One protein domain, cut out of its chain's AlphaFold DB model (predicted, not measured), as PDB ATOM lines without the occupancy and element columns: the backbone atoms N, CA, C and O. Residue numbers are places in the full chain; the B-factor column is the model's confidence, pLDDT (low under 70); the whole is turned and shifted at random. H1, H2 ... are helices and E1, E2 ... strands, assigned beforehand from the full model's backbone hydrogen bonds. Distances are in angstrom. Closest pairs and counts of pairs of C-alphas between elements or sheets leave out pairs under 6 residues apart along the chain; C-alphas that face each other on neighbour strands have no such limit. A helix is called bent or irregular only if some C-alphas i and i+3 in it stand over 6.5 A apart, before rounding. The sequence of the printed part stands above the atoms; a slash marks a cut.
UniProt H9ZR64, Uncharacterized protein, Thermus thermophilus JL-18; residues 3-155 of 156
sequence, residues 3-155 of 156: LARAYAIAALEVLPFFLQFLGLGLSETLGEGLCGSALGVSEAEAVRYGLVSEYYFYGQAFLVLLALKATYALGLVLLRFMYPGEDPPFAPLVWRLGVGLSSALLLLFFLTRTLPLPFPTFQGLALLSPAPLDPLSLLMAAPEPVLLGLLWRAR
ATOM      1  N   LEU A   3     186.348 203.015 158.803       86.81
ATOM      2  CA  LEU A   3     186.997 202.066 157.906       86.81
ATOM      3  C   LEU A   3     187.770 202.743 156.766       86.81
ATOM      4  O   LEU A   3     188.765 202.197 156.292       86.81
ATOM      5  N   ALA A   4     187.415 203.974 156.385       86.81
ATOM      6  CA  ALA A   4     188.173 204.747 155.396       86.81
ATOM      7  C   ALA A   4     189.616 205.047 155.847       86.81
ATOM      8  O   ALA A   4     190.493 205.259 155.013       86.81
ATOM      9  N   ARG A   5     189.872 205.047 157.161       90.50
ATOM     10  CA  ARG A   5     191.195 205.279 157.760       90.50
ATOM     11  C   ARG A   5     191.749 204.046 158.475       90.50
ATOM     12  O   ARG A   5     192.758 204.165 159.167       90.50
ATOM     13  N   ALA A   6     191.128 202.877 158.283       91.25
ATOM     14  CA  ALA A   6     191.463 201.646 158.998       91.25
ATOM     15  C   ALA A   6     192.952 201.306 158.923       91.25
ATOM     16  O   ALA A   6     193.548 201.038 159.954       91.25
ATOM     17  N   TYR A   7     193.574 201.382 157.741       93.38
ATOM     18  CA  TYR A   7     194.989 201.034 157.583       93.38
ATOM     19  C   TYR A   7     195.933 201.973 158.338       93.38
ATOM     20  O   TYR A   7     196.881 201.508 158.959       93.38
ATOM     21  N   ALA A   8     195.665 203.282 158.322       94.56
ATOM     22  CA  ALA A   8     196.485 204.251 159.046       94.56
ATOM     23  C   ALA A   8     196.346 204.075 160.565       94.56
ATOM     24  O   ALA A   8     197.343 204.093 161.280       94.56
ATOM     25  N   ILE A   9     195.115 203.861 161.044       95.81
ATOM     26  CA  ILE A   9     194.844 203.588 162.460       95.81
ATOM     27  C   ILE A   9     195.514 202.270 162.864       95.81
ATOM     28  O   ILE A   9     196.278 202.256 163.817       95.81
ATOM     29  N   ALA A  10     195.310 201.195 162.101       96.00
ATOM     30  CA  ALA A  10     195.898 199.887 162.367       96.00
ATOM     31  C   ALA A  10     197.433 199.930 162.390       96.00
ATOM     32  O   ALA A  10     198.042 199.357 163.286       96.00
ATOM     33  N   ALA A  11     198.071 200.644 161.460       96.06
ATOM     34  CA  ALA A  11     199.524 200.793 161.459       96.06
ATOM     35  C   ALA A  11     200.033 201.471 162.740       96.06
ATOM     36  O   ALA A  11     200.999 200.999 163.338       96.06
ATOM     37  N   LEU A  12     199.366 202.539 163.191       96.25
ATOM     38  CA  LEU A  12     199.735 203.235 164.425       96.25
ATOM     39  C   LEU A  12     199.413 202.420 165.686       96.25
ATOM     40  O   LEU A  12     200.169 202.502 166.645       96.25
ATOM     41  N   GLU A  13     198.345 201.618 165.681       96.25
ATOM     42  CA  GLU A  13     197.983 200.724 166.795       96.25
ATOM     43  C   GLU A  13     199.032 199.623 167.019       96.25
ATOM     44  O   GLU A  13     199.344 199.286 168.161       96.25
ATOM     45  N   VAL A  14     199.576 199.045 165.939       96.38
ATOM     46  CA  VAL A  14     200.546 197.935 166.026       96.38
ATOM     47  C   VAL A  14     201.981 198.442 166.186       96.38
ATOM     48  O   VAL A  14     202.836 197.714 166.689       96.38
ATOM     49  N   LEU A  15     202.276 199.684 165.793       96.06
ATOM     50  CA  LEU A  15     203.630 200.237 165.845       96.06
ATOM     51  C   LEU A  15     204.311 200.055 167.221       96.06
ATOM     52  O   LEU A  15     205.425 199.526 167.236       96.06
ATOM     53  N   PRO A  16     203.681 200.381 168.369       94.69
ATOM     54  CA  PRO A  16     204.297 200.163 169.676       94.69
ATOM     55  C   PRO A  16     204.613 198.685 169.945       94.69
ATOM     56  O   PRO A  16     205.675 198.380 170.477       94.69
ATOM     57  N   PHE A  17     203.752 197.754 169.519       93.50
ATOM     58  CA  PHE A  17     203.997 196.315 169.670       93.50
ATOM     59  C   PHE A  17     205.285 195.880 168.954       93.50
ATOM     60  O   PHE A  17     206.091 195.161 169.534       93.50
ATOM     61  N   PHE A  18     205.524 196.357 167.727       92.62
ATOM     62  CA  PHE A  18     206.771 196.058 167.014       92.62
ATOM     63  C   PHE A  18     207.988 196.758 167.620       92.62
ATOM     64  O   PHE A  18     209.051 196.146 167.731       92.62
ATOM     65  N   LEU A  19     207.840 198.016 168.047       93.81
ATOM     66  CA  LEU A  19     208.916 198.757 168.707       93.81
ATOM     67  C   LEU A  19     209.379 198.068 169.996       93.81
ATOM     68  O   LEU A  19     210.573 198.087 170.282       93.81
ATOM     69  N   GLN A  20     208.490 197.387 170.726       92.12
ATOM     70  CA  GLN A  20     208.858 196.653 171.942       92.12
ATOM     71  C   GLN A  20     209.970 195.617 171.708       92.12
ATOM     72  O   GLN A  20     210.806 195.406 172.586       92.12
ATOM     73  N   PHE A  21     210.025 194.991 170.529       88.62
ATOM     74  CA  PHE A  21     211.068 194.010 170.214       88.62
ATOM     75  C   PHE A  21     212.451 194.645 170.041       88.62
ATOM     76  O   PHE A  21     213.452 193.963 170.249       88.62
ATOM     77  N   LEU A  22     212.538 195.947 169.735       86.94
ATOM     78  CA  LEU A  22     213.822 196.658 169.731       86.94
ATOM     79  C   LEU A  22     214.441 196.701 171.131       86.94
ATOM     80  O   LEU A  22     215.660 196.649 171.249       86.94
ATOM     81  N   GLY A  23     213.615 196.708 172.181       81.69
ATOM     82  CA  GLY A  23     214.071 196.662 173.571       81.69
ATOM     83  C   GLY A  23     214.789 195.362 173.935       81.69
ATOM     84  O   GLY A  23     215.558 195.350 174.885       81.69
ATOM     85  N   LEU A  24     214.610 194.285 173.160       78.44
ATOM     86  CA  LEU A  24     215.334 193.023 173.362       78.44
ATOM     87  C   LEU A  24     216.764 193.055 172.807       78.44
ATOM     88  O   LEU A  24     217.609 192.291 173.258       78.44
ATOM     89  N   GLY A  25     217.028 193.900 171.805       77.12
ATOM     90  CA  GLY A  25     218.329 193.973 171.129       77.12
ATOM     91  C   GLY A  25     219.107 195.265 171.381       77.12
ATOM     92  O   GLY A  25     220.320 195.287 171.201       77.12
ATOM     93  N   LEU A  26     218.422 196.344 171.775       83.06
ATOM     94  CA  LEU A  26     218.976 197.690 171.951       83.06
ATOM     95  C   LEU A  26     218.712 198.253 173.360       83.06
ATOM     96  O   LEU A  26     218.739 199.473 173.534       83.06
ATOM     97  N   SER A  27     218.485 197.390 174.357       80.31
ATOM     98  CA  SER A  27     218.209 197.782 175.751       80.31
ATOM     99  C   SER A  27     219.245 198.761 176.314       80.31
ATOM    100  O   SER A  27     218.877 199.746 176.941       80.31
ATOM    101  N   GLU A  28     220.527 198.562 176.005       81.31
ATOM    102  CA  GLU A  28     221.637 199.404 176.485       81.31
ATOM    103  C   GLU A  28     221.611 200.848 175.951       81.31
ATOM    104  O   GLU A  28     222.242 201.738 176.516       81.31
ATOM    105  N   THR A  29     220.912 201.103 174.839       86.00
ATOM    106  CA  THR A  29     220.896 202.427 174.184       86.00
ATOM    107  C   THR A  29     219.526 203.088 174.215       86.00
ATOM    108  O   THR A  29     219.426 204.289 174.466       86.00
ATOM    109  N   LEU A  30     218.467 202.322 173.955       85.12
ATOM    110  CA  LEU A  30     217.093 202.815 173.884       85.12
ATOM    111  C   LEU A  30     216.281 202.488 175.139       85.12
ATOM    112  O   LEU A  30     215.216 203.072 175.325       85.12
ATOM    113  N   GLY A  31     216.785 201.600 175.993       85.12
ATOM    114  CA  GLY A  31     216.065 201.065 177.139       85.12
ATOM    115  C   GLY A  31     215.174 199.877 176.798       85.12
ATOM    116  O   GLY A  31     215.053 199.428 175.657       85.12
ATOM    117  N   GLU A  32     214.552 199.354 177.844       84.25
ATOM    118  CA  GLU A  32     213.746 198.134 177.827       84.25
ATOM    119  C   GLU A  32     212.338 198.325 177.221       84.25
ATOM    120  O   GLU A  32     211.638 197.347 176.930       84.25
ATOM    121  N   GLY A  33     211.905 199.567 176.988       89.19
ATOM    122  CA  GLY A  33     210.566 199.876 176.493       89.19
ATOM    123  C   GLY A  33     209.475 199.661 177.544       89.19
ATOM    124  O   GLY A  33     209.716 199.622 178.749       89.19
ATOM    125  N   LEU A  34     208.225 199.526 177.096       88.94
ATOM    126  CA  LEU A  34     207.081 199.377 178.004       88.94
ATOM    127  C   LEU A  34     207.024 198.005 178.692       88.94
ATOM    128  O   LEU A  34     206.467 197.913 179.785       88.94
ATOM    129  N   CYS A  35     207.577 196.965 178.063       86.38
ATOM    130  CA  CYS A  35     207.447 195.568 178.489       86.38
ATOM    131  C   CYS A  35     208.768 194.858 178.810       86.38
ATOM    132  O   CYS A  35     208.718 193.664 179.100       86.38
ATOM    133  N   GLY A  36     209.938 195.500 178.716       71.75
ATOM    134  CA  GLY A  36     211.207 194.754 178.725       71.75
ATOM    135  C   GLY A  36     211.485 193.982 180.019       71.75
ATOM    136  O   GLY A  36     211.962 192.849 179.939       71.75
ATOM    137  N   SER A  37     211.010 194.467 181.171       66.56
ATOM    138  CA  SER A  37     211.031 193.729 182.445       66.56
ATOM    139  C   SER A  37     210.285 192.386 182.401       66.56
ATOM    140  O   SER A  37     210.615 191.479 183.160       66.56
ATOM    141  N   ALA A  38     209.288 192.241 181.521       65.31
ATOM    142  CA  ALA A  38     208.491 191.027 181.347       65.31
ATOM    143  C   ALA A  38     208.983 190.127 180.197       65.31
ATOM    144  O   ALA A  38     208.583 188.967 180.127       65.31
ATOM    145  N   LEU A  39     209.824 190.645 179.292       59.72
ATOM    146  CA  LEU A  39     210.283 189.933 178.091       59.72
ATOM    147  C   LEU A  39     211.763 189.499 178.143       59.72
ATOM    148  O   LEU A  39     212.181 188.731 177.280       59.72
ATOM    149  N   GLY A  40     212.545 189.972 179.123       52.31
ATOM    150  CA  GLY A  40     214.000 189.754 179.200       52.31
ATOM    151  C   GLY A  40     214.506 188.794 180.284       52.31
ATOM    152  O   GLY A  40     215.679 188.431 180.254       52.31
ATOM    153  N   VAL A  41     213.668 188.357 181.233       52.41
ATOM    154  CA  VAL A  41     214.080 187.476 182.347       52.41
ATOM    155  C   VAL A  41     213.006 186.420 182.598       52.41
ATOM    156  O   VAL A  41     211.816 186.733 182.634       52.41
ATOM    157  N   SER A  42     213.406 185.156 182.773       49.84
ATOM    158  CA  SER A  42     212.456 184.096 183.125       49.84
ATOM    159  C   SER A  42     211.906 184.318 184.541       49.84
ATOM    160  O   SER A  42     212.650 184.680 185.450       49.84
ATOM    161  N   GLU A  43     210.608 184.085 184.757       50.59
ATOM    162  CA  GLU A  43     209.933 184.281 186.056       50.59
ATOM    163  C   GLU A  43     210.653 183.538 187.201       50.59
ATOM    164  O   GLU A  43     210.798 184.054 188.306       50.59
ATOM    165  N   ALA A  44     211.208 182.358 186.906       49.84
ATOM    166  CA  ALA A  44     211.983 181.553 187.847       49.84
ATOM    167  C   ALA A  44     213.332 182.187 188.234       49.84
ATOM    168  O   ALA A  44     213.803 181.999 189.352       49.84
ATOM    169  N   GLU A  45     213.959 182.932 187.331       50.53
ATOM    170  CA  GLU A  45     215.258 183.578 187.531       50.53
ATOM    171  C   GLU A  45     215.090 184.957 188.183       50.53
ATOM    172  O   GLU A  45     215.824 185.294 189.113       50.53
ATOM    173  N   ALA A  46     214.026 185.678 187.817       52.53
ATOM    174  CA  ALA A  46     213.567 186.890 188.486       52.53
ATOM    175  C   ALA A  46     213.245 186.625 189.970       52.53
ATOM    176  O   ALA A  46     213.768 187.290 190.861       52.53
ATOM    177  N   VAL A  47     212.464 185.585 190.276       52.78
ATOM    178  CA  VAL A  47     212.120 185.218 191.663       52.78
ATOM    179  C   VAL A  47     213.339 184.723 192.450       52.78
ATOM    180  O   VAL A  47     213.504 185.077 193.618       52.78
ATOM    181  N   ARG A  48     214.224 183.934 191.827       44.56
ATOM    182  CA  ARG A  48     215.369 183.298 192.508       44.56
ATOM    183  C   ARG A  48     216.469 184.275 192.924       44.56
ATOM    184  O   ARG A  48     217.146 184.012 193.914       44.56
ATOM    185  N   TYR A  49     216.632 185.385 192.211       46.25
ATOM    186  CA  TYR A  49     217.618 186.422 192.537       46.25
ATOM    187  C   TYR A  49     217.016 187.648 193.247       46.25
ATOM    188  O   TYR A  49     217.722 188.631 193.454       46.25
ATOM    189  N   GLY A  50     215.729 187.621 193.623       48.00
ATOM    190  CA  GLY A  50     215.034 188.818 194.128       48.00
ATOM    191  C   GLY A  50     214.892 189.921 193.067       48.00
ATOM    192  O   GLY A  50     214.661 191.078 193.396       48.00
ATOM    193  N   LEU A  51     215.037 189.538 191.798       46.91
ATOM    194  CA  LEU A  51     214.964 190.339 190.579       46.91
ATOM    195  C   LEU A  51     213.592 190.214 189.900       46.91
ATOM    196  O   LEU A  51     213.489 190.401 188.687       46.91
ATOM    197  N   VAL A  52     212.513 189.920 190.641       53.34
ATOM    198  CA  VAL A  52     211.195 190.389 190.194       53.34
ATOM    199  C   VAL A  52     211.313 191.891 190.314       53.34
ATOM    200  O   VAL A  52     211.091 192.453 191.385       53.34
ATOM    201  N   SER A  53     211.814 192.520 189.249       58.59
ATOM    202  CA  SER A  53     211.923 193.962 189.217       58.59
ATOM    203  C   SER A  53     210.539 194.488 189.559       58.59
ATOM    204  O   SER A  53     209.522 193.927 189.135       58.59
ATOM    205  N   GLU A  54     210.480 195.547 190.356       62.97
ATOM    206  CA  GLU A  54     209.221 196.193 190.744       62.97
ATOM    207  C   GLU A  54     208.337 196.498 189.513       62.97
ATOM    208  O   GLU A  54     207.119 196.616 189.588       62.97
ATOM    209  N   TYR A  55     208.954 196.534 188.335       72.25
ATOM    210  CA  TYR A  55     208.374 196.846 187.047       72.25
ATOM    211  C   TYR A  55     207.865 195.633 186.253       72.25
ATOM    212  O   TYR A  55     207.313 195.833 185.170       72.25
ATOM    213  N   TYR A  56     208.026 194.391 186.723       77.75
ATOM    214  CA  TYR A  56     207.541 193.191 186.021       77.75
ATOM    215  C   TYR A  56     206.025 193.254 185.766       77.75
ATOM    216  O   TYR A  56     205.555 193.024 184.651       77.75
ATOM    217  N   PHE A  57     205.257 193.669 186.776       79.75
ATOM    218  CA  PHE A  57     203.800 193.802 186.676       79.75
ATOM    219  C   PHE A  57     203.366 194.918 185.729       79.75
ATOM    220  O   PHE A  57     202.389 194.762 184.995       79.75
ATOM    221  N   TYR A  58     204.111 196.026 185.692       85.69
ATOM    222  CA  TYR A  58     203.887 197.062 184.688       85.69
ATOM    223  C   TYR A  58     204.130 196.503 183.288       85.69
ATOM    224  O   TYR A  58     203.278 196.667 182.414       85.69
ATOM    225  N   GLY A  59     205.235 195.779 183.099       87.94
ATOM    226  CA  GLY A  59     205.577 195.153 181.828       87.94
ATOM    227  C   GLY A  59     204.498 194.190 181.332       87.94
ATOM    228  O   GLY A  59     204.107 194.268 180.167       87.94
ATOM    229  N   GLN A  60     203.946 193.354 182.216       87.69
ATOM    230  CA  GLN A  60     202.814 192.476 181.896       87.69
ATOM    231  C   GLN A  60     201.558 193.259 181.492       87.69
ATOM    232  O   GLN A  60     200.927 192.932 180.485       87.69
ATOM    233  N   ALA A  61     201.193 194.300 182.247       90.75
ATOM    234  CA  ALA A  61     200.020 195.117 181.944       90.75
ATOM    235  C   ALA A  61     200.146 195.795 180.569       90.75
ATOM    236  O   ALA A  61     199.206 195.757 179.770       90.75
ATOM    237  N   PHE A  62     201.323 196.347 180.254       93.69
ATOM    238  CA  PHE A  62     201.600 196.884 178.923       93.69
ATOM    239  C   PHE A  62     201.593 195.800 177.852       93.69
ATOM    240  O   PHE A  62     201.032 196.032 176.787       93.69
ATOM    241  N   LEU A  63     202.139 194.612 178.117       93.31
ATOM    242  CA  LEU A  63     202.164 193.522 177.141       93.31
ATOM    243  C   LEU A  63     200.746 193.092 176.750       93.31
ATOM    244  O   LEU A  63     200.443 192.979 175.561       93.31
ATOM    245  N   VAL A  64     199.859 192.921 177.735       94.62
ATOM    246  CA  VAL A  64     198.437 192.630 177.498       94.62
ATOM    247  C   VAL A  64     197.798 193.741 176.671       94.62
ATOM    248  O   VAL A  64     197.118 193.467 175.682       94.62
ATOM    249  N   LEU A  65     198.033 194.999 177.037       96.75
ATOM    250  CA  LEU A  65     197.432 196.133 176.346       96.75
ATOM    251  C   LEU A  65     197.922 196.269 174.897       96.75
ATOM    252  O   LEU A  65     197.116 196.502 173.997       96.75
ATOM    253  N   LEU A  66     199.216 196.064 174.651       96.31
ATOM    254  CA  LEU A  66     199.795 196.041 173.309       96.31
ATOM    255  C   LEU A  66     199.245 194.877 172.476       96.31
ATOM    256  O   LEU A  66     198.922 195.069 171.304       96.31
ATOM    257  N   ALA A  67     199.066 193.695 173.071       96.38
ATOM    258  CA  ALA A  67     198.447 192.555 172.395       96.38
ATOM    259  C   ALA A  67     196.979 192.836 172.020       96.38
ATOM    260  O   ALA A  67     196.541 192.509 170.912       96.38
ATOM    261  N   LEU A  68     196.221 193.494 172.903       98.00
ATOM    262  CA  LEU A  68     194.849 193.928 172.622       98.00
ATOM    263  C   LEU A  68     194.798 194.959 171.489       98.00
ATOM    264  O   LEU A  68     193.957 194.832 170.600       98.00
ATOM    265  N   LYS A  69     195.713 195.934 171.468       97.94
ATOM    266  CA  LYS A  69     195.828 196.918 170.376       97.94
ATOM    267  C   LYS A  69     196.181 196.260 169.045       97.94
ATOM    268  O   LYS A  69     195.536 196.542 168.036       97.94
ATOM    269  N   ALA A  70     197.116 195.310 169.040       97.31
ATOM    270  CA  ALA A  70     197.443 194.536 167.846       97.31
ATOM    271  C   ALA A  70     196.241 193.715 167.339       97.31
ATOM    272  O   ALA A  70     195.958 193.687 166.139       97.31
ATOM    273  N   THR A  71     195.481 193.112 168.255       97.75
ATOM    274  CA  THR A  71     194.245 192.379 167.933       97.75
ATOM    275  C   THR A  71     193.176 193.308 167.359       97.75
ATOM    276  O   THR A  71     192.540 192.986 166.355       97.75
ATOM    277  N   TYR A  72     192.997 194.486 167.956       97.56
ATOM    278  CA  TYR A  72     192.081 195.513 167.468       97.56
ATOM    279  C   TYR A  72     192.460 195.993 166.061       97.56
ATOM    280  O   TYR A  72     191.597 196.079 165.186       97.56
ATOM    281  N   ALA A  73     193.747 196.228 165.805       97.31
ATOM    282  CA  ALA A  73     194.257 196.614 164.494       97.31
ATOM    283  C   ALA A  73     193.992 195.548 163.423       97.31
ATOM    284  O   ALA A  73     193.523 195.873 162.329       97.31
ATOM    285  N   LEU A  74     194.230 194.271 163.745       97.06
ATOM    286  CA  LEU A  74     193.870 193.158 162.867       97.06
ATOM    287  C   LEU A  74     192.359 193.141 162.600       97.06
ATOM    288  O   LEU A  74     191.938 193.035 161.449       97.06
ATOM    289  N   GLY A  75     191.548 193.319 163.644       96.31
ATOM    290  CA  GLY A  75     190.096 193.438 163.533       96.31
ATOM    291  C   GLY A  75     189.665 194.565 162.592       96.31
ATOM    292  O   GLY A  75     188.810 194.349 161.737       96.31
ATOM    293  N   LEU A  76     190.291 195.743 162.671       95.50
ATOM    294  CA  LEU A  76     190.027 196.862 161.758       95.50
ATOM    295  C   LEU A  76     190.347 196.520 160.300       95.50
ATOM    296  O   LEU A  76     189.564 196.857 159.410       95.50
ATOM    297  N   VAL A  77     191.475 195.855 160.046       95.81
ATOM    298  CA  VAL A  77     191.866 195.424 158.695       95.81
ATOM    299  C   VAL A  77     190.868 194.406 158.139       95.81
ATOM    300  O   VAL A  77     190.410 194.553 157.005       95.81
ATOM    301  N   LEU A  78     190.471 193.418 158.944       95.88
ATOM    302  CA  LEU A  78     189.470 192.424 158.554       95.88
ATOM    303  C   LEU A  78     188.104 193.068 158.290       95.88
ATOM    304  O   LEU A  78     187.480 192.786 157.270       95.88
ATOM    305  N   LEU A  79     187.661 193.989 159.149       94.50
ATOM    306  CA  LEU A  79     186.411 194.724 158.946       94.50
ATOM    307  C   LEU A  79     186.453 195.573 157.676       94.50
ATOM    308  O   LEU A  79     185.462 195.621 156.952       94.50
ATOM    309  N   ARG A  80     187.594 196.199 157.363       93.25
ATOM    310  CA  ARG A  80     187.768 196.942 156.110       93.25
ATOM    311  C   ARG A  80     187.638 196.039 154.884       93.25
ATOM    312  O   ARG A  80     187.106 196.485 153.869       93.25
ATOM    313  N   PHE A  81     188.117 194.803 154.975       93.06
ATOM    314  CA  PHE A  81     187.974 193.811 153.914       93.06
ATOM    315  C   PHE A  81     186.526 193.310 153.781       93.06
ATOM    316  O   PHE A  81     186.022 193.196 152.667       93.06
ATOM    317  N   MET A  82     185.841 193.060 154.901       93.62
ATOM    318  CA  MET A  82     184.458 192.560 154.923       93.62
ATOM    319  C   MET A  82     183.411 193.611 154.534       93.62
ATOM    320  O   MET A  82     182.406 193.262 153.920       93.62
ATOM    321  N   TYR A  83     183.639 194.879 154.880       91.75
ATOM    322  CA  TYR A  83     182.736 196.000 154.603       91.75
ATOM    323  C   TYR A  83     183.434 197.040 153.705       91.75
ATOM    324  O   TYR A  83     183.884 198.103 154.159       91.75
ATOM    325  N   PRO A  84     183.585 196.745 152.403       86.19
ATOM    326  CA  PRO A  84     184.265 197.637 151.479       86.19
ATOM    327  C   PRO A  84     183.396 198.860 151.158       86.19
ATOM    328  O   PRO A  84     182.575 198.844 150.253       86.19
ATOM    329  N   GLY A  85     183.629 199.963 151.870       82.06
ATOM    330  CA  GLY A  85     183.097 201.291 151.522       82.06
ATOM    331  C   GLY A  85     182.020 201.805 152.469       82.06
ATOM    332  O   GLY A  85     181.694 202.987 152.421       82.06
ATOM    333  N   GLU A  86     181.553 200.960 153.379       87.06
ATOM    334  CA  GLU A  86     180.528 201.295 154.361       87.06
ATOM    335  C   GLU A  86     181.004 200.896 155.754       87.06
ATOM    336  O   GLU A  86     181.738 199.923 155.909       87.06
ATOM    337  N   ASP A  87     180.613 201.659 156.771       88.25
ATOM    338  CA  ASP A  87     180.888 201.288 158.155       88.25
ATOM    339  C   ASP A  87     179.787 200.324 158.644       88.25
ATOM    340  O   ASP A  87     178.603 200.574 158.402       88.25
ATOM    341  N   PRO A  88     180.132 199.233 159.353       90.44
ATOM    342  CA  PRO A  88     179.139 198.316 159.900       90.44
ATOM    343  C   PRO A  88     178.273 199.004 160.971       90.44
ATOM    344  O   PRO A  88     178.719 199.963 161.608       90.44
ATOM    345  N   PRO A  89     177.073 198.477 161.285       90.56
ATOM    346  CA  PRO A  89     176.171 199.079 162.276       90.56
ATOM    347  C   PRO A  89     176.781 199.164 163.688       90.56
ATOM    348  O   PRO A  89     176.384 200.001 164.495       90.56
ATOM    349  N   PHE A  90     177.778 198.328 163.988       93.50
ATOM    350  CA  PHE A  90     178.520 198.322 165.252       93.50
ATOM    351  C   PHE A  90     179.822 199.148 165.211       93.50
ATOM    352  O   PHE A  90     180.606 199.097 166.161       93.50
ATOM    353  N   ALA A  91     180.063 199.951 164.168       92.94
ATOM    354  CA  ALA A  91     181.216 200.855 164.091       92.94
ATOM    355  C   ALA A  91     181.385 201.791 165.311       92.94
ATOM    356  O   ALA A  91     182.528 201.996 165.721       92.94
ATOM    357  N   PRO A  92     180.316 202.296 165.972       94.62
ATOM    358  CA  PRO A  92     180.454 203.044 167.225       94.62
ATOM    359  C   PRO A  92     181.130 202.263 168.350       94.62
ATOM    360  O   PRO A  92     181.882 202.845 169.129       94.62
ATOM    361  N   LEU A  93     180.897 200.951 168.436       95.62
ATOM    362  CA  LEU A  93     181.551 200.104 169.430       95.62
ATOM    363  C   LEU A  93     183.036 199.935 169.102       95.62
ATOM    364  O   LEU A  93     183.872 200.124 169.980       95.62
ATOM    365  N   VAL A  94     183.362 199.649 167.839       95.81
ATOM    366  CA  VAL A  94     184.751 199.520 167.363       95.81
ATOM    367  C   VAL A  94     185.525 200.810 167.637       95.81
ATOM    368  O   VAL A  94     186.600 200.775 168.227       95.81
ATOM    369  N   TRP A  95     184.933 201.959 167.310       96.38
ATOM    370  CA  TRP A  95     185.508 203.270 167.603       96.38
ATOM    371  C   TRP A  95     185.761 203.480 169.105       96.38
ATOM    372  O   TRP A  95     186.858 203.889 169.486       96.38
ATOM    373  N   ARG A  96     184.784 203.162 169.971       97.19
ATOM    374  CA  ARG A  96     184.942 203.262 171.435       97.19
ATOM    375  C   ARG A  96     186.063 202.371 171.958       97.19
ATOM    376  O   ARG A  96     186.773 202.798 172.861       97.19
ATOM    377  N   LEU A  97     186.225 201.169 171.401       96.88
ATOM    378  CA  LEU A  97     187.314 200.266 171.776       96.88
ATOM    379  C   LEU A  97     188.675 200.869 171.427       96.88
ATOM    380  O   LEU A  97     189.532 200.914 172.300       96.88
ATOM    381  N   GLY A  98     188.851 201.404 170.214       96.25
ATOM    382  CA  GLY A  98     190.095 202.085 169.836       96.25
ATOM    383  C   GLY A  98     190.423 203.257 170.764       96.25
ATOM    384  O   GLY A  98     191.530 203.349 171.290       96.25
ATOM    385  N   VAL A  99     189.437 204.118 171.049       97.56
ATOM    386  CA  VAL A  99     189.630 205.253 171.970       97.56
ATOM    387  C   VAL A  99     189.995 204.750 173.365       97.56
ATOM    388  O   VAL A  99     190.952 205.238 173.959       97.56
ATOM    389  N   GLY A 100     189.269 203.750 173.867       97.75
ATOM    390  CA  GLY A 100     189.511 203.151 175.174       97.75
ATOM    391  C   GLY A 100     190.910 202.550 175.299       97.75
ATOM    392  O   GLY A 100     191.587 202.820 176.285       97.75
ATOM    393  N   LEU A 101     191.370 201.799 174.295       97.88
ATOM    394  CA  LEU A 101     192.695 201.177 174.289       97.88
ATOM    395  C   LEU A 101     193.818 202.220 174.274       97.88
ATOM    396  O   LEU A 101     194.748 202.128 175.077       97.88
ATOM    397  N   SER A 102     193.725 203.239 173.418       97.38
ATOM    398  CA  SER A 102     194.713 204.325 173.375       97.38
ATOM    399  C   SER A 102     194.720 205.191 174.628       97.38
ATOM    400  O   SER A 102     195.784 205.532 175.146       97.38
ATOM    401  N   SER A 103     193.542 205.533 175.154       97.69
ATOM    402  CA  SER A 103     193.440 206.269 176.416       97.69
ATOM    403  C   SER A 103     193.979 205.453 177.588       97.69
ATOM    404  O   SER A 103     194.694 206.006 178.418       97.69
ATOM    405  N   ALA A 104     193.694 204.148 177.644       97.69
ATOM    406  CA  ALA A 104     194.236 203.260 178.664       97.69
ATOM    407  C   ALA A 104     195.764 203.174 178.581       97.69
ATOM    408  O   ALA A 104     196.417 203.206 179.621       97.69
ATOM    409  N   LEU A 105     196.340 203.129 177.372       97.06
ATOM    410  CA  LEU A 105     197.794 203.063 177.204       97.06
ATOM    411  C   LEU A 105     198.462 204.333 177.709       97.06
ATOM    412  O   LEU A 105     199.389 204.248 178.510       97.06
ATOM    413  N   LEU A 106     197.962 205.501 177.300       97.06
ATOM    414  CA  LEU A 106     198.481 206.782 177.780       97.06
ATOM    415  C   LEU A 106     198.309 206.939 179.287       97.06
ATOM    416  O   LEU A 106     199.244 207.350 179.967       97.06
ATOM    417  N   LEU A 107     197.137 206.596 179.820       96.62
ATOM    418  CA  LEU A 107     196.885 206.672 181.253       96.62
ATOM    419  C   LEU A 107     197.863 205.780 182.019       96.62
ATOM    420  O   LEU A 107     198.527 206.258 182.933       96.62
ATOM    421  N   LEU A 108     197.995 204.512 181.627       94.75
ATOM    422  CA  LEU A 108     198.915 203.582 182.275       94.75
ATOM    423  C   LEU A 108     200.367 204.059 182.146       94.75
ATOM    424  O   LEU A 108     201.121 203.983 183.114       94.75
ATOM    425  N   PHE A 109     200.752 204.605 180.989       95.31
ATOM    426  CA  PHE A 109     202.063 205.217 180.772       95.31
ATOM    427  C   PHE A 109     202.328 206.341 181.773       95.31
ATOM    428  O   PHE A 109     203.306 206.278 182.513       95.31
ATOM    429  N   PHE A 110     201.432 207.321 181.886       95.31
ATOM    430  CA  PHE A 110     201.612 208.413 182.841       95.31
ATOM    431  C   PHE A 110     201.599 207.926 184.289       95.31
ATOM    432  O   PHE A 110     202.467 208.326 185.062       95.31
ATOM    433  N   LEU A 111     200.675 207.039 184.660       93.12
ATOM    434  CA  LEU A 111     200.575 206.524 186.027       93.12
ATOM    435  C   LEU A 111     201.858 205.807 186.451       93.12
ATOM    436  O   LEU A 111     202.424 206.135 187.487       93.12
ATOM    437  N   THR A 112     202.358 204.893 185.620       90.69
ATOM    438  CA  THR A 112     203.560 204.101 185.932       90.69
ATOM    439  C   THR A 112     204.847 204.922 185.946       90.69
ATOM    440  O   THR A 112     205.811 204.493 186.566       90.69
ATOM    441  N   ARG A 113     204.889 206.090 185.285       90.69
ATOM    442  CA  ARG A 113     206.079 206.964 185.231       90.69
ATOM    443  C   ARG A 113     206.048 208.105 186.249       90.69
ATOM    444  O   ARG A 113     207.075 208.733 186.480       90.69
ATOM    445  N   THR A 114     204.892 208.396 186.847       90.06
ATOM    446  CA  THR A 114     204.734 209.541 187.764       90.06
ATOM    447  C   THR A 114     204.357 209.146 189.183       90.06
ATOM    448  O   THR A 114     204.715 209.865 190.114       90.06
ATOM    449  N   LEU A 115     203.656 208.027 189.369       87.50
ATOM    450  CA  LEU A 115     203.125 207.632 190.666       87.50
ATOM    451  C   LEU A 115     203.693 206.286 191.116       87.50
ATOM    452  O   LEU A 115     203.797 205.363 190.307       87.50
ATOM    453  N   PRO A 116     203.995 206.142 192.416       83.56
ATOM    454  CA  PRO A 116     204.220 204.832 192.990       83.56
ATOM    455  C   PRO A 116     202.871 204.116 193.136       83.56
ATOM    456  O   PRO A 116     202.041 204.501 193.965       83.56
ATOM    457  N   LEU A 117     202.606 203.116 192.293       84.94
ATOM    458  CA  LEU A 117     201.315 202.424 192.286       84.94
ATOM    459  C   LEU A 117     201.279 201.309 193.343       84.94
ATOM    460  O   LEU A 117     202.268 200.591 193.518       84.94
ATOM    461  N   PRO A 118     200.144 201.131 194.046       83.50
ATOM    462  CA  PRO A 118     199.994 200.057 195.014       83.50
ATOM    463  C   PRO A 118     199.895 198.698 194.318       83.50
ATOM    464  O   PRO A 118     199.161 198.536 193.342       83.50
ATOM    465  N   PHE A 119     200.592 197.708 194.867       77.62
ATOM    466  CA  PHE A 119     200.632 196.344 194.368       77.62
ATOM    467  C   PHE A 119     200.435 195.326 195.504       77.62
ATOM    468  O   PHE A 119     201.065 195.449 196.559       77.62
ATOM    469  N   PRO A 120     199.558 194.320 195.333       74.31
ATOM    470  CA  PRO A 120     199.314 193.312 196.355       74.31
ATOM    471  C   PRO A 120     200.487 192.334 196.472       74.31
ATOM    472  O   PRO A 120     200.872 191.675 195.513       74.31
ATOM    473  N   THR A 121     201.012 192.178 197.681       74.19
ATOM    474  CA  THR A 121     202.011 191.161 198.023       74.19
ATOM    475  C   THR A 121     201.473 190.245 199.117       74.19
ATOM    476  O   THR A 121     200.502 190.575 199.803       74.19
ATOM    477  N   PHE A 122     202.138 189.109 199.342       73.50
ATOM    478  CA  PHE A 122     201.813 188.208 200.455       73.50
ATOM    479  C   PHE A 122     201.897 188.883 201.837       73.50
ATOM    480  O   PHE A 122     201.314 188.381 202.792       73.50
ATOM    481  N   GLN A 123     202.606 190.011 201.952       77.62
ATOM    482  CA  GLN A 123     202.792 190.766 203.197       77.62
ATOM    483  C   GLN A 123     201.878 192.002 203.295       77.62
ATOM    484  O   GLN A 123     201.920 192.709 204.299       77.62
ATOM    485  N   GLY A 124     201.038 192.263 202.286       79.12
ATOM    486  CA  GLY A 124     200.162 193.437 202.210       79.12
ATOM    487  C   GLY A 124     200.380 194.259 200.938       79.12
ATOM    488  O   GLY A 124     201.001 193.801 199.982       79.12
ATOM    489  N   LEU A 125     199.850 195.482 200.899       82.19
ATOM    490  CA  LEU A 125     200.083 196.395 199.777       82.19
ATOM    491  C   LEU A 125     201.509 196.956 199.846       82.19
ATOM    492  O   LEU A 125     201.862 197.628 200.812       82.19
ATOM    493  N   ALA A 126     202.301 196.701 198.810       80.06
ATOM    494  CA  ALA A 126     203.568 197.381 198.565       80.06
ATOM    495  C   ALA A 126     203.351 198.526 197.570       80.06
ATOM    496  O   ALA A 126     202.397 198.508 196.796       80.06
ATOM    497  N   LEU A 127     204.224 199.528 197.579       79.00
ATOM    498  CA  LEU A 127     204.249 200.568 196.555       79.00
ATOM    499  C   LEU A 127     205.387 200.255 195.592       79.00
ATOM    500  O   LEU A 127     206.539 200.185 196.016       79.00
ATOM    501  N   LEU A 128     205.062 200.060 194.318       75.56
ATOM    502  CA  LEU A 128     206.063 199.902 193.268       75.56
ATOM    503  C   LEU A 128     206.642 201.275 192.937       75.56
ATOM    504  O   LEU A 128     205.885 202.243 192.814       75.56
ATOM    505  N   SER A 129     207.958 201.380 192.774       78.25
ATOM    506  CA  SER A 129     208.557 202.634 192.319       78.25
ATOM    507  C   SER A 129     208.075 203.008 190.906       78.25
ATOM    508  O   SER A 129     207.650 202.144 190.128       78.25
ATOM    509  N   PRO A 130     208.080 204.305 190.552       84.25
ATOM    510  CA  PRO A 130     207.839 204.722 189.178       84.25
ATOM    511  C   PRO A 130     208.869 204.100 188.231       84.25
ATOM    512  O   PRO A 130     210.071 204.136 188.498       84.25
ATOM    513  N   ALA A 131     208.401 203.559 187.108       84.31
ATOM    514  CA  ALA A 131     209.270 203.018 186.074       84.31
ATOM    515  C   ALA A 131     210.135 204.135 185.460       84.31
ATOM    516  O   ALA A 131     209.631 205.246 185.246       84.31
ATOM    517  N   PRO A 132     211.408 203.856 185.128       82.69
ATOM    518  CA  PRO A 132     212.256 204.827 184.455       82.69
ATOM    519  C   PRO A 132     211.655 205.231 183.103       82.69
ATOM    520  O   PRO A 132     210.972 204.455 182.430       82.69
ATOM    521  N   LEU A 133     211.901 206.481 182.717       88.50
ATOM    522  CA  LEU A 133     211.485 207.016 181.427       88.50
ATOM    523  C   LEU A 133     212.606 206.794 180.408       88.50
ATOM    524  O   LEU A 133     213.511 207.620 180.285       88.50
ATOM    525  N   ASP A 134     212.565 205.674 179.695       88.75
ATOM    526  CA  ASP A 134     213.537 205.356 178.650       88.75
ATOM    527  C   ASP A 134     213.103 205.859 177.256       88.75
ATOM    528  O   ASP A 134     211.901 205.994 176.989       88.75
ATOM    529  N   PRO A 135     214.057 206.125 176.340       93.19
ATOM    530  CA  PRO A 135     213.759 206.581 174.983       93.19
ATOM    531  C   PRO A 135     212.779 205.686 174.213       93.19
ATOM    532  O   PRO A 135     211.917 206.204 173.497       93.19
ATOM    533  N   LEU A 136     212.876 204.361 174.352       92.44
ATOM    534  CA  LEU A 136     212.002 203.424 173.652       92.44
ATOM    535  C   LEU A 136     210.560 203.533 174.150       92.44
ATOM    536  O   LEU A 136     209.643 203.615 173.333       92.44
ATOM    537  N   SER A 137     210.344 203.617 175.464       92.50
ATOM    538  CA  SER A 137     209.007 203.798 176.040       92.50
ATOM    539  C   SER A 137     208.321 205.080 175.550       92.50
ATOM    540  O   SER A 137     207.120 205.070 175.266       92.50
ATOM    541  N   LEU A 138     209.080 206.164 175.363       95.19
ATOM    542  CA  LEU A 138     208.582 207.410 174.780       95.19
ATOM    543  C   LEU A 138     208.202 207.236 173.310       95.19
ATOM    544  O   LEU A 138     207.119 207.661 172.908       95.19
ATOM    545  N   LEU A 139     209.053 206.585 172.514       95.62
ATOM    546  CA  LEU A 139     208.761 206.282 171.108       95.62
ATOM    547  C   LEU A 139     207.519 205.398 170.956       95.62
ATOM    548  O   LEU A 139     206.772 205.553 169.993       95.62
ATOM    549  N   MET A 140     207.280 204.503 171.911       96.00
ATOM    550  CA  MET A 140     206.101 203.643 171.945       96.00
ATOM    551  C   MET A 140     204.825 204.386 172.360       96.00
ATOM    552  O   MET A 140     203.756 204.061 171.854       96.00
ATOM    553  N   ALA A 141     204.907 205.376 173.253       96.31
ATOM    554  CA  ALA A 141     203.750 206.160 173.696       96.31
ATOM    555  C   ALA A 141     203.423 207.350 172.767       96.31
ATOM    556  O   ALA A 141     202.274 207.790 172.695       96.31
ATOM    557  N   ALA A 142     204.411 207.869 172.031       95.94
ATOM    558  CA  ALA A 142     204.275 209.027 171.143       95.94
ATOM    559  C   ALA A 142     203.202 208.905 170.035       95.94
ATOM    560  O   ALA A 142     202.612 209.931 169.686       95.94
ATOM    561  N   PRO A 143     202.898 207.719 169.471       95.75
ATOM    562  CA  PRO A 143     201.822 207.564 168.495       95.75
ATOM    563  C   PRO A 143     200.422 207.780 169.081       95.75
ATOM    564  O   PRO A 143     199.516 208.174 168.348       95.75
ATOM    565  N   GLU A 144     200.216 207.557 170.381       96.50
ATOM    566  CA  GLU A 144     198.873 207.515 170.973       96.50
ATOM    567  C   GLU A 144     198.091 208.837 170.885       96.50
ATOM    568  O   GLU A 144     196.913 208.797 170.522       96.50
ATOM    569  N   PRO A 145     198.677 210.029 171.131       95.62
ATOM    570  CA  PRO A 145     197.961 211.291 170.937       95.62
ATOM    571  C   PRO A 145     197.540 211.510 169.478       95.62
ATOM    572  O   PRO A 145     196.446 212.012 169.208       95.62
ATOM    573  N   VAL A 146     198.383 211.097 168.523       95.56
ATOM    574  CA  VAL A 146     198.064 211.153 167.087       95.56
ATOM    575  C   VAL A 146     196.916 210.196 166.771       95.56
ATOM    576  O   VAL A 146     195.977 210.569 166.062       95.56
ATOM    577  N   LEU A 147     196.953 208.993 167.343       95.19
ATOM    578  CA  LEU A 147     195.937 207.959 167.176       95.19
ATOM    579  C   LEU A 147     194.577 208.420 167.710       95.19
ATOM    580  O   LEU A 147     193.581 208.353 166.989       95.19
ATOM    581  N   LEU A 148     194.537 208.997 168.912       96.12
ATOM    582  CA  LEU A 148     193.325 209.595 169.479       96.12
ATOM    583  C   LEU A 148     192.788 210.735 168.607       96.12
ATOM    584  O   LEU A 148     191.581 210.811 168.372       96.12
ATOM    585  N   GLY A 149     193.662 211.586 168.064       95.31
ATOM    586  CA  GLY A 149     193.266 212.631 167.118       95.31
ATOM    587  C   GLY A 149     192.649 212.070 165.830       95.31
ATOM    588  O   GLY A 149     191.664 212.615 165.317       95.31
ATOM    589  N   LEU A 150     193.185 210.962 165.311       94.19
ATOM    590  CA  LEU A 150     192.631 210.267 164.147       94.19
ATOM    591  C   LEU A 150     191.282 209.616 164.454       94.19
ATOM    592  O   LEU A 150     190.349 209.798 163.668       94.19
ATOM    593  N   LEU A 151     191.166 208.918 165.586       94.38
ATOM    594  CA  LEU A 151     189.923 208.303 166.047       94.38
ATOM    595  C   LEU A 151     188.840 209.355 166.284       94.38
ATOM    596  O   LEU A 151     187.708 209.169 165.851       94.38
ATOM    597  N   TRP A 152     189.174 210.495 166.890       93.94
ATOM    598  CA  TRP A 152     188.227 211.592 167.104       93.94
ATOM    599  C   TRP A 152     187.651 212.128 165.789       93.94
ATOM    600  O   TRP A 152     186.443 212.320 165.656       93.94
ATOM    601  N   ARG A 153     188.505 212.307 164.774       91.88
ATOM    602  CA  ARG A 153     188.082 212.714 163.421       91.88
ATOM    603  C   ARG A 153     187.297 211.628 162.681       91.88
ATOM    604  O   ARG A 153     186.654 211.932 161.684       91.88
ATOM    605  N   ALA A 154     187.401 210.381 163.124       89.19
ATOM    606  CA  ALA A 154     186.758 209.219 162.529       89.19
ATOM    607  C   ALA A 154     185.500 208.776 163.295       89.19
ATOM    608  O   ALA A 154     185.040 207.653 163.082       89.19
ATOM    609  N   ARG A 155     184.949 209.633 164.171       88.06
ATOM    610  CA  ARG A 155     183.728 209.313 164.915       88.06
ATOM    611  C   ARG A 155     182.583 208.940 163.947       88.06
ATOM    612  O   ARG A 155     182.466 209.588 162.899       88.06
TER     613      ARG A 155
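This is residues 3 to 155 of the 156 residues of an uncharacterized protein of Thermus thermophilus JL-18 (UniProt H9ZR64). This is an elongated up-and-down bundle in which three long helices, H1, H5 and H6, and the shorter H8 close a ring of four, each running against the one before it in the chain. H7 leads into H8 between H1 and H6, while the small helices H2, H3 and H4 and the strand hairpin E1-E2 gather towards one end of the bundle. The 153 printed residues hold eight named helices and two named strands, in the order H1 H2 H3 H4 H5 H6 E1 E2 H7 H8; the class is mostly helix, and the sheet E1 - E2 is antiparallel. The whole is compact, with a radius of gyration of the C-alphas of 17.3 A, and spans 55 by 34 by 26 A.

Start with H1, residues 3 to 25, the hub, touching four helices. It touches H5, residues 56 to 82, closest at the C-alphas of Ala 10 and Ala 73, 4.2 A apart, opposite ways at a shallow tilt of 33 degrees, only just short of steep. With residues 20 to 24 alone it touches H3, residues 36 to 39, where the C-alphas of Gly 23 and Gly 36 are closest at 6.2 A. H2, residues 27 to 30, is close to H1 but not clearly touching, the closest C-alphas, of Gly 23 and Leu 30, being 6.9 A apart. H4, residues 43 to 48, touches no helix. H5 forms a helical hairpin with H6, residues 91 to 114, at a shallow tilt of 21 degrees; the C-alphas of Lys 69 and Leu 101 are closest at 6.6 A. In the hairpin of E1, residues 117 to 121, and E2, residues 124 to 128, look for N 119 and O 126, within hydrogen-bond range at 2.8 A. H7, residues 135 to 141, touches H1, closest at the C-alphas of Pro 16 and Met 140, 4.5 A apart. H8, residues 143 to 153, touches H6, with the C-alphas of Ser 102 and Glu 144 closest at 5.8 A, and also H1, at a shallow tilt of 9 degrees. Every O i to N i+4 pair is within hydrogen-bond range in H4, H5, H6, H7 and H8, against 10 of 19 in H1; H2 and H3 are too short for such a pair.

Find C-alpha 3 at (186.997, 202.066, 157.906); from there H1 runs 35.0 A, irregular where C-alphas 4 and 7 are 8.1 A apart, with a kink of 26 degrees near residue 17. H5 spans 38.7 A from C-alpha 56 at (207.541, 193.191, 186.021), and H6 spans 34.5 A. H8, 15.5 A long, ends at C-alpha 153, at (188.082, 212.714, 163.421).

The two C-alphas farthest apart, of Gly 85 and Gln 123, are 56.3 A apart. The printed part has no cut, and no link is long. Its mean pLDDT is 86.1, with residues 37 to 54 under 70.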